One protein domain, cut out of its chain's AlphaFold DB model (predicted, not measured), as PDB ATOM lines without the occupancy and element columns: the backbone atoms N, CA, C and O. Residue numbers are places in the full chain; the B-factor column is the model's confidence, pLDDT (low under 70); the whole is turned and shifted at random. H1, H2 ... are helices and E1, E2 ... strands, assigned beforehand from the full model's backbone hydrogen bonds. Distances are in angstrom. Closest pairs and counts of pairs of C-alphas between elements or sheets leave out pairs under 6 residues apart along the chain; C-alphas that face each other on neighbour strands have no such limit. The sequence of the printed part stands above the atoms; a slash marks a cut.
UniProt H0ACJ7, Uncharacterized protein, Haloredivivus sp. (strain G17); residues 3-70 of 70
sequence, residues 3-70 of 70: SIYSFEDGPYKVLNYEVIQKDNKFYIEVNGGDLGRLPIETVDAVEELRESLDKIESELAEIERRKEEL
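AT A GLANCE: This is residues 3 to 70 of the 70 residues of an uncharacterized protein of Haloredivivus sp. (strain G17) (UniProt H0ACJ7). A small, twisted antiparallel sheet, E1-E2-E3-E4, has one long helix, H1, running off beyond edge strand E4 as an arm; residues 43 to 48 and 50 to 70 stick out. The strands form a meander, each the antiparallel neighbour of the one before. The 68 printed residues, of mixed class, are loose, with a radius of gyration of the C-alphas of 14.9 A and spans of 51 by 30 by 17 A.

IN THESE COORDINATES: E1, residues 3 to 9, begins at C-alpha 3 (-10.399, 1.616, -27.131). E2 is residues 15 to 22, 21.3 A long; E3, 25 to 30; E4, 36 to 40. H1, residues 43 to 68, runs 38.2 A to C-alpha 68 (6.308, 29.763, -7.095).

HOW THE PARTS SIT: Three hairpins follow: E1 and E2 (N 7 to O 17, 3.0 A), E2 and E3 (N 20 to O 27, 2.9 A), E3 and E4 (N 28 to O 38, 2.9 A), within hydrogen-bond range. H1 is not on the sheet; its closest C-alphas to E4 are Val 46 and Ile 40, 7.1 A. In H1 every O i to N i+4 pair is within range.

THE WHOLE: The farthest C-alphas, Asp 23 and Leu 70, are 50.9 A apart. The printed part has no cut, and its four links are tight. Residue 70 alone has pLDDT under 70.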
ATOM      1  N   SER A   3     -11.101   0.537 -27.823       91.56
ATOM      2  CA  SER A   3     -10.399   1.616 -27.131       91.56
ATOM      3  C   SER A   3      -9.556   2.388 -28.131       91.56
ATOM      4  O   SER A   3      -8.848   1.792 -28.942       91.56
ATOM      5  N   ILE A   4      -9.656   3.710 -28.081       94.69
ATOM      6  CA  ILE A   4      -9.036   4.614 -29.058       94.69
ATOM      7  C   ILE A   4      -7.968   5.479 -28.397       94.69
ATOM      8  O   ILE A   4      -6.996   5.876 -29.037       94.69
ATOM      9  N   TYR A   5      -8.152   5.775 -27.114       93.12
ATOM     10  CA  TYR A   5      -7.218   6.542 -26.307       93.12
ATOM     11  C   TYR A   5      -7.435   6.223 -24.831       93.12
ATOM     12  O   TYR A   5      -8.572   6.056 -24.402       93.12
ATOM     13  N   SER A   6      -6.363   6.168 -24.048       94.50
ATOM     14  CA  SER A   6      -6.457   6.047 -22.595       94.50
ATOM     15  C   SER A   6      -5.289   6.739 -21.908       94.50
ATOM     16  O   SER A   6      -4.198   6.851 -22.473       94.50
ATOM     17  N   PHE A   7      -5.530   7.213 -20.690       94.38
ATOM     18  CA  PHE A   7      -4.494   7.755 -19.824       94.38
ATOM     19  C   PHE A   7      -4.872   7.597 -18.351       94.38
ATOM     20  O   PHE A   7      -6.042   7.453 -17.998       94.38
ATOM     21  N   GLU A   8      -3.859   7.646 -17.492       93.81
ATOM     22  CA  GLU A   8      -4.028   7.609 -16.044       93.81
ATOM     23  C   GLU A   8      -3.710   8.974 -15.436       93.81
ATOM     24  O   GLU A   8      -2.734   9.617 -15.831       93.81
ATOM     25  N   ASP A   9      -4.492   9.386 -14.443       90.12
ATOM     26  CA  ASP A   9      -4.319  10.647 -13.727       90.12
ATOM     27  C   ASP A   9      -4.662  10.509 -12.226       90.12
ATOM     28  O   ASP A   9      -5.143   9.474 -11.746       90.12
ATOM     29  N   GLY A  10      -4.376  11.560 -11.458       80.88
ATOM     30  CA  GLY A  10      -4.672  11.677 -10.037       80.88
ATOM     31  C   GLY A  10      -3.567  11.155  -9.112       80.88
ATOM     32  O   GLY A  10      -2.566  10.569  -9.550       80.88
ATOM     33  N   PRO A  11      -3.722  11.357  -7.788       74.75
ATOM     34  CA  PRO A  11      -2.772  10.850  -6.810       74.75
ATOM     35  C   PRO A  11      -2.706   9.326  -6.920       74.75
ATOM     36  O   PRO A  11      -3.729   8.646  -6.897       74.75
ATOM     37  N   TYR A  12      -1.493   8.793  -7.054       83.31
ATOM     38  CA  TYR A  12      -1.243   7.360  -7.244       83.31
ATOM     39  C   TYR A  12      -1.810   6.755  -8.547       83.31
ATOM     40  O   TYR A  12      -1.876   5.532  -8.636       83.31
ATOM     41  N   LYS A  13      -2.172   7.573  -9.555       79.19
ATOM     42  CA  LYS A  13      -2.646   7.122 -10.884       79.19
ATOM     43  C   LYS A  13      -3.859   6.183 -10.842       79.19
ATOM     44  O   LYS A  13      -3.973   5.237 -11.613       79.19
ATOM     45  N   VAL A  14      -4.761   6.419  -9.895       86.88
ATOM     46  CA  VAL A  14      -5.933   5.556  -9.664       86.88
ATOM     47  C   VAL A  14      -7.104   5.843 -10.603       86.88
ATOM     48  O   VAL A  14      -8.046   5.048 -10.648       86.88
ATOM     49  N   LEU A  15      -7.084   6.976 -11.311       90.62
ATOM     50  CA  LEU A  15      -8.104   7.317 -12.295       90.62
ATOM     51  C   LEU A  15      -7.593   6.946 -13.678       90.62
ATOM     52  O   LEU A  15      -6.620   7.521 -14.150       90.62
ATOM     53  N   ASN A  16      -8.265   6.004 -14.323       93.50
ATOM     54  CA  ASN A  16      -8.065   5.645 -15.713       93.50
ATOM     55  C   ASN A  16      -9.203   6.251 -16.536       93.50
ATOM     56  O   ASN A  16     -10.370   5.918 -16.323       93.50
ATOM     57  N   TYR A  17      -8.853   7.135 -17.459       94.56
ATOM     58  CA  TYR A  17      -9.767   7.703 -18.434       94.56
ATOM     59  C   TYR A  17      -9.571   6.984 -19.759       94.56
ATOM     60  O   TYR A  17      -8.458   6.927 -20.280       94.56
ATOM     61  N   GLU A  18     -10.656   6.481 -20.333       96.06
ATOM     62  CA  GLU A  18     -10.624   5.769 -21.603       96.06
ATOM     63  C   GLU A  18     -11.655   6.350 -22.567       96.06
ATOM     64  O   GLU A  18     -12.825   6.507 -22.233       96.06
ATOM     65  N   VAL A  19     -11.224   6.651 -23.788       95.62
ATOM     66  CA  VAL A  19     -12.124   6.945 -24.897       95.62
ATOM     67  C   VAL A  19     -12.388   5.641 -25.628       95.62
ATOM     68  O   VAL A  19     -11.455   5.023 -26.149       95.62
ATOM     69  N   ILE A  20     -13.654   5.240 -25.696       95.62
ATOM     70  CA  ILE A  20     -14.083   4.040 -26.414       95.62
ATOM     71  C   ILE A  20     -15.093   4.371 -27.509       95.62
ATOM     72  O   ILE A  20     -15.906   5.289 -27.380       95.62
ATOM     73  N   GLN A  21     -15.099   3.556 -28.563       93.50
ATOM     74  CA  GLN A  21     -16.156   3.541 -29.567       93.50
ATOM     75  C   GLN A  21     -17.047   2.304 -29.390       93.50
ATOM     76  O   GLN A  21     -16.583   1.158 -29.288       93.50
ATOM     77  N   LYS A  22     -18.362   2.529 -29.384       91.69
ATOM     78  CA  LYS A  22     -19.381   1.477 -29.365       91.69
ATOM     79  C   LYS A  22     -20.608   1.916 -30.155       91.69
ATOM     80  O   LYS A  22     -21.135   2.994 -29.914       91.69
ATOM     81  N   ASP A  23     -21.081   1.065 -31.063       89.31
ATOM     82  CA  ASP A  23     -22.308   1.294 -31.840       89.31
ATOM     83  C   ASP A  23     -22.312   2.658 -32.568       89.31
ATOM     84  O   ASP A  23     -23.305   3.378 -32.559       89.31
ATOM     85  N   ASN A  24     -21.170   3.028 -33.170       86.62
ATOM     86  CA  ASN A  24     -20.916   4.331 -33.814       86.62
ATOM     87  C   ASN A  24     -21.054   5.561 -32.903       86.62
ATOM     88  O   ASN A  24     -21.155   6.682 -33.392       86.62
ATOM     89  N   LYS A  25     -21.017   5.361 -31.585       90.25
ATOM     90  CA  LYS A  25     -20.957   6.424 -30.585       90.25
ATOM     91  C   LYS A  25     -19.627   6.376 -29.849       90.25
ATOM     92  O   LYS A  25     -19.058   5.297 -29.661       90.25
ATOM     93  N   PHE A  26     -19.163   7.541 -29.427       94.69
ATOM     94  CA  PHE A  26     -17.959   7.685 -28.622       94.69
ATOM     95  C   PHE A  26     -18.348   7.900 -27.164       94.69
ATOM     96  O   PHE A  26     -19.375   8.513 -26.872       94.69
ATOM     97  N   TYR A  27     -17.536   7.381 -26.252       95.06
ATOM     98  CA  TYR A  27     -17.724   7.554 -24.819       95.06
ATOM     99  C   TYR A  27     -16.382   7.848 -24.171       95.06
ATOM    100  O   TYR A  27     -15.385   7.232 -24.540       95.06
ATOM    101  N   ILE A  28     -16.379   8.743 -23.187       94.88
ATOM    102  CA  ILE A  28     -15.303   8.830 -22.200       94.88
ATOM    103  C   ILE A  28     -15.762   8.039 -20.981       94.88
ATOM    104  O   ILE A  28     -16.783   8.366 -20.373       94.88
ATOM    105  N   GLU A  29     -15.037   6.988 -20.632       95.50
ATOM    106  CA  GLU A  29     -15.264   6.184 -19.438       95.50
ATOM    107  C   GLU A  29     -14.198   6.480 -18.389       95.50
ATOM    108  O   GLU A  29     -13.035   6.711 -18.713       95.50
ATOM    109  N   VAL A  30     -14.600   6.443 -17.120       94.06
ATOM    110  CA  VAL A  30     -13.677   6.559 -15.988       94.06
ATOM    111  C   VAL A  30     -13.686   5.243 -15.219       94.06
ATOM    112  O   VAL A  30     -14.749   4.775 -14.799       94.06
ATOM    113  N   ASN A  31     -12.511   4.630 -15.065       93.12
ATOM    114  CA  ASN A  31     -12.293   3.307 -14.469       93.12
ATOM    115  C   ASN A  31     -13.205   2.229 -15.082       93.12
ATOM    116  O   ASN A  31     -13.967   1.576 -14.377       93.12
ATOM    117  N   GLY A  32     -13.195   2.088 -16.413       90.38
ATOM    118  CA  GLY A  32     -14.045   1.117 -17.126       90.38
ATOM    119  C   GLY A  32     -15.552   1.405 -17.035       90.38
ATOM    120  O   GLY A  32     -16.391   0.535 -17.302       90.38
ATOM    121  N   GLY A  33     -15.909   2.623 -16.621       90.44
ATOM    122  CA  GLY A  33     -17.281   3.066 -16.424       90.44
ATOM    123  C   GLY A  33     -17.775   2.991 -14.984       90.44
ATOM    124  O   GLY A  33     -18.883   3.461 -14.731       90.44
ATOM    125  N   ASP A  34     -16.980   2.460 -14.049       91.94
ATOM    126  CA  ASP A  34     -17.355   2.337 -12.634       91.94
ATOM    127  C   ASP A  34     -17.660   3.696 -11.996       91.94
ATOM    128  O   ASP A  34     -18.550   3.815 -11.153       91.94
ATOM    129  N   LEU A  35     -16.931   4.733 -12.416       90.69
ATOM    130  CA  LEU A  35     -17.104   6.099 -11.923       90.69
ATOM    131  C   LEU A  35     -17.959   6.970 -12.850       90.69
ATOM    132  O   LEU A  35     -18.330   8.082 -12.477       90.69
ATOM    133  N   GLY A  36     -18.307   6.469 -14.034       92.38
ATOM    134  CA  GLY A  36     -19.181   7.158 -14.973       92.38
ATOM    135  C   GLY A  36     -18.777   6.982 -16.430       92.38
ATOM    136  O   GLY A  36     -17.668   6.559 -16.764       92.38
ATOM    137  N   ARG A  37     -19.727   7.322 -17.304       93.56
ATOM    138  CA  ARG A  37     -19.573   7.309 -18.758       93.56
ATOM    139  C   ARG A  37     -20.205   8.559 -19.338       93.56
ATOM    140  O   ARG A  37     -21.380   8.824 -19.083       93.56
ATOM    141  N   LEU A  38     -19.441   9.296 -20.129       93.31
ATOM    142  CA  LEU A  38     -19.900  10.484 -20.831       93.31
ATOM    143  C   LEU A  38     -20.055  10.158 -22.322       93.31
ATOM    144  O   LEU A  38     -19.040   9.953 -22.991       93.31
ATOM    145  N   PRO A  39     -21.286  10.077 -22.857       93.81
ATOM    146  CA  PRO A  39     -21.499   9.903 -24.289       93.81
ATOM    147  C   PRO A  39     -21.144  11.179 -25.056       93.81
ATOM    148  O   PRO A  39     -21.505  12.283 -24.649       93.81
ATOM    149  N   ILE A  40     -20.491  11.012 -26.203       94.12
ATOM    150  CA  ILE A  40     -20.154  12.077 -27.147       94.12
ATOM    151  C   ILE A  40     -20.786  11.714 -28.489       94.12
ATOM    152  O   ILE A  40     -20.398  10.741 -29.141       94.12
ATOM    153  N   GLU A  41     -21.797  12.488 -28.880       91.44
ATOM    154  CA  GLU A  41     -22.636  12.182 -30.045       91.44
ATOM    155  C   GLU A  41     -22.478  13.183 -31.197       91.44
ATOM    156  O   GLU A  41     -22.877  12.879 -32.320       91.44
ATOM    157  N   THR A  42     -21.887  14.358 -30.953       94.56
ATOM    158  CA  THR A  42     -21.745  15.426 -31.952       94.56
ATOM    159  C   THR A  42     -20.344  16.026 -31.947       94.56
ATOM    160  O   THR A  42     -19.611  15.926 -30.963       94.56
ATOM    161  N   VAL A  43     -19.978  16.666 -33.063       95.00
ATOM    162  CA  VAL A  43     -18.734  17.444 -33.174       95.00
ATOM    163  C   VAL A  43     -18.770  18.642 -32.223       95.00
ATOM    164  O   VAL A  43     -17.807  18.840 -31.494       95.00
ATOM    165  N   ASP A  44     -19.901  19.345 -32.134       96.50
ATOM    166  CA  ASP A  44     -20.091  20.476 -31.214       96.50
ATOM    167  C   ASP A  44     -19.787  20.091 -29.755       96.50
ATOM    168  O   ASP A  44     -19.125  20.832 -29.036       96.50
ATOM    169  N   ALA A  45     -20.191  18.893 -29.312       94.50
ATOM    170  CA  ALA A  45     -19.876  18.419 -27.964       94.50
ATOM    171  C   ALA A  45     -18.363  18.237 -27.745       94.50
ATOM    172  O   ALA A  45     -17.868  18.463 -26.644       94.50
ATOM    173  N   VAL A  46     -17.618  17.838 -28.783       95.00
ATOM    174  CA  VAL A  46     -16.151  17.748 -28.727       95.00
ATOM    175  C   VAL A  46     -15.525  19.138 -28.646       95.00
ATOM    176  O   VAL A  46     -14.549  19.313 -27.921       95.00
ATOM    177  N   GLU A  47     -16.062  20.114 -29.377       97.00
ATOM    178  CA  GLU A  47     -15.579  21.499 -29.353       97.00
ATOM    179  C   GLU A  47     -15.783  22.135 -27.974       97.00
ATOM    180  O   GLU A  47     -14.814  22.600 -27.378       97.00
ATOM    181  N   GLU A  48     -16.982  22.029 -27.400       96.62
ATOM    182  CA  GLU A  48     -17.279  22.515 -26.043       96.62
ATOM    183  C   GLU A  48     -16.394  21.843 -24.978       96.62
ATOM    184  O   GLU A  48     -15.884  22.495 -24.062       96.62
ATOM    185  N   LEU A  49     -16.153  20.530 -25.107       95.12
ATOM    186  CA  LEU A  49     -15.235  19.815 -24.219       95.12
ATOM    187  C   LEU A  49     -13.807  20.354 -24.340       95.12
ATOM    188  O   LEU A  49     -13.169  20.583 -23.315       95.12
ATOM    189  N   ARG A  50     -13.312  20.602 -25.556       96.19
ATOM    190  CA  ARG A  50     -11.986  21.206 -25.762       96.19
ATOM    191  C   ARG A  50     -11.894  22.585 -25.124       96.19
ATOM    192  O   ARG A  50     -10.985  22.806 -24.336       96.19
ATOM    193  N   GLU A  51     -12.873  23.458 -25.356       97.69
ATOM    194  CA  GLU A  51     -12.889  24.789 -24.735       97.69
ATOM    195  C   GLU A  51     -12.889  24.719 -23.202       97.69
ATOM    196  O   GLU A  51     -12.258  25.536 -22.526       97.69
ATOM    197  N   SER A  52     -13.605  23.748 -22.629       97.06
ATOM    198  CA  SER A  52     -13.617  23.547 -21.182       97.06
ATOM    199  C   SER A  52     -12.262  23.066 -20.648       97.06
ATOM    200  O   SER A  52     -11.825  23.540 -19.599       97.06
ATOM    201  N   LEU A  53     -11.566  22.192 -21.383       95.69
ATOM    202  CA  LEU A  53     -10.229  21.714 -21.030       95.69
ATOM    203  C   LEU A  53      -9.183  22.830 -21.136       95.69
ATOM    204  O   LEU A  53      -8.391  22.983 -20.211       95.69
ATOM    205  N   ASP A  54      -9.240  23.665 -22.176       97.56
ATOM    206  CA  ASP A  54      -8.335  24.813 -22.345       97.56
ATOM    207  C   ASP A  54      -8.463  25.812 -21.176       97.56
ATOM    208  O   ASP A  54      -7.476  26.370 -20.680       97.56
ATOM    209  N   LYS A  55      -9.694  26.021 -20.682       97.69
ATOM    210  CA  LYS A  55      -9.948  26.839 -19.484       97.69
ATOM    211  C   LYS A  55      -9.347  26.198 -18.234       97.69
ATOM    212  O   LYS A  55      -8.714  26.899 -17.450       97.69
ATOM    213  N   ILE A  56      -9.518  24.886 -18.052       97.12
ATOM    214  CA  ILE A  56      -8.932  24.153 -16.918       97.12
ATOM    215  C   ILE A  56      -7.402  24.252 -16.943       97.12
ATOM    216  O   ILE A  56      -6.801  24.544 -15.911       97.12
ATOM    217  N   GLU A  57      -6.774  24.057 -18.103       96.69
ATOM    218  CA  GLU A  57      -5.322  24.178 -18.272       96.69
ATOM    219  C   GLU A  57      -4.828  25.572 -17.866       96.69
ATOM    220  O   GLU A  57      -3.884  25.700 -17.081       96.69
ATOM    221  N   SER A  58      -5.509  26.620 -18.338       96.88
ATOM    222  CA  SER A  58      -5.167  28.011 -18.020       96.88
ATOM    223  C   SER A  58      -5.219  28.299 -16.514       96.88
ATOM    224  O   SER A  58      -4.297  28.903 -15.960       96.88
ATOM    225  N   GLU A  59      -6.271  27.831 -15.837       97.25
ATOM    226  CA  GLU A  59      -6.445  27.981 -14.387       97.25
ATOM    227  C   GLU A  59      -5.386  27.196 -13.598       97.25
ATOM    228  O   GLU A  59      -4.821  27.708 -12.626       97.25
ATOM    229  N   LEU A  60      -5.060  25.969 -14.024       95.62
ATOM    230  CA  LEU A  60      -4.002  25.163 -13.408       95.62
ATOM    231  C   LEU A  60      -2.637  25.850 -13.526       95.62
ATOM    232  O   LEU A  60      -1.936  25.980 -12.522       95.62
ATOM    233  N   ALA A  61      -2.299  26.376 -14.704       95.44
ATOM    234  CA  ALA A  61      -1.057  27.114 -14.921       95.44
ATOM    235  C   ALA A  61      -0.971  28.392 -14.064       95.44
ATOM    236  O   ALA A  61       0.104  28.787 -13.607       95.44
ATOM    237  N   GLU A  62      -2.091  29.076 -13.812       95.88
ATOM    238  CA  GLU A  62      -2.125  30.207 -12.875       95.88
ATOM    239  C   GLU A  62      -1.949  29.770 -11.413       95.88
ATOM    240  O   GLU A  62      -1.250  30.433 -10.643       95.88
ATOM    241  N   ILE A  63      -2.560  28.655 -11.007       95.38
ATOM    242  CA  ILE A  63      -2.363  28.083  -9.669       95.38
ATOM    243  C   ILE A  63      -0.891  27.722  -9.443       95.38
ATOM    244  O   ILE A  63      -0.371  27.985  -8.359       95.38
ATOM    245  N   GLU A  64      -0.218  27.139 -10.434       93.94
ATOM    246  CA  GLU A  64       1.201  26.787 -10.343       93.94
ATOM    247  C   GLU A  64       2.091  28.023 -10.224       93.94
ATOM    248  O   GLU A  64       2.866  28.111  -9.272       93.94
ATOM    249  N   ARG A  65       1.900  29.031 -11.087       92.94
ATOM    250  CA  ARG A  65       2.650  30.299 -11.007       92.94
ATOM    251  C   ARG A  65       2.530  30.965  -9.636       92.94
ATOM    252  O   ARG A  65       3.533  31.374  -9.062       92.94
ATOM    253  N   ARG A  66       1.325  31.007  -9.055       92.31
ATOM    254  CA  ARG A  66       1.109  31.590  -7.717       92.31
ATOM    255  C   ARG A  66       1.821  30.837  -6.592       92.31
ATOM    256  O   ARG A  66       2.098  31.438  -5.560       92.31
ATOM    257  N   LYS A  67       2.090  29.538  -6.750       89.44
ATOM    258  CA  LYS A  67       2.840  28.753  -5.755       89.44
ATOM    259  C   LYS A  67       4.341  29.029  -5.800       89.44
ATOM    260  O   LYS A  67       4.989  28.845  -4.782       89.44
ATOM    261  N   GLU A  68       4.882  29.434  -6.946       84.75
ATOM    262  CA  GLU A  68       6.308  29.763  -7.095       84.75
ATOM    263  C   GLU A  68       6.656  31.157  -6.544       84.75
ATOM    264  O   GLU A  68       7.813  31.425  -6.228       84.75
ATOM    265  N   GLU A  69       5.660  32.037  -6.407       75.94
ATOM    266  CA  GLU A  69       5.810  33.399  -5.875       75.94
ATOM    267  C   GLU A  69       5.674  33.500  -4.336       75.94
ATOM    268  O   GLU A  69       5.924  34.573  -3.779       75.94
ATOM    269  N   LEU A  70       5.288  32.412  -3.649       57.62
ATOM    270  CA  LEU A  70       5.093  32.315  -2.187       57.62
ATOM    271  C   LEU A  70       6.247  31.580  -1.492       57.62
ATOM    272  O   LEU A  70       6.651  32.052  -0.404       57.62
TER     273      LEU A  70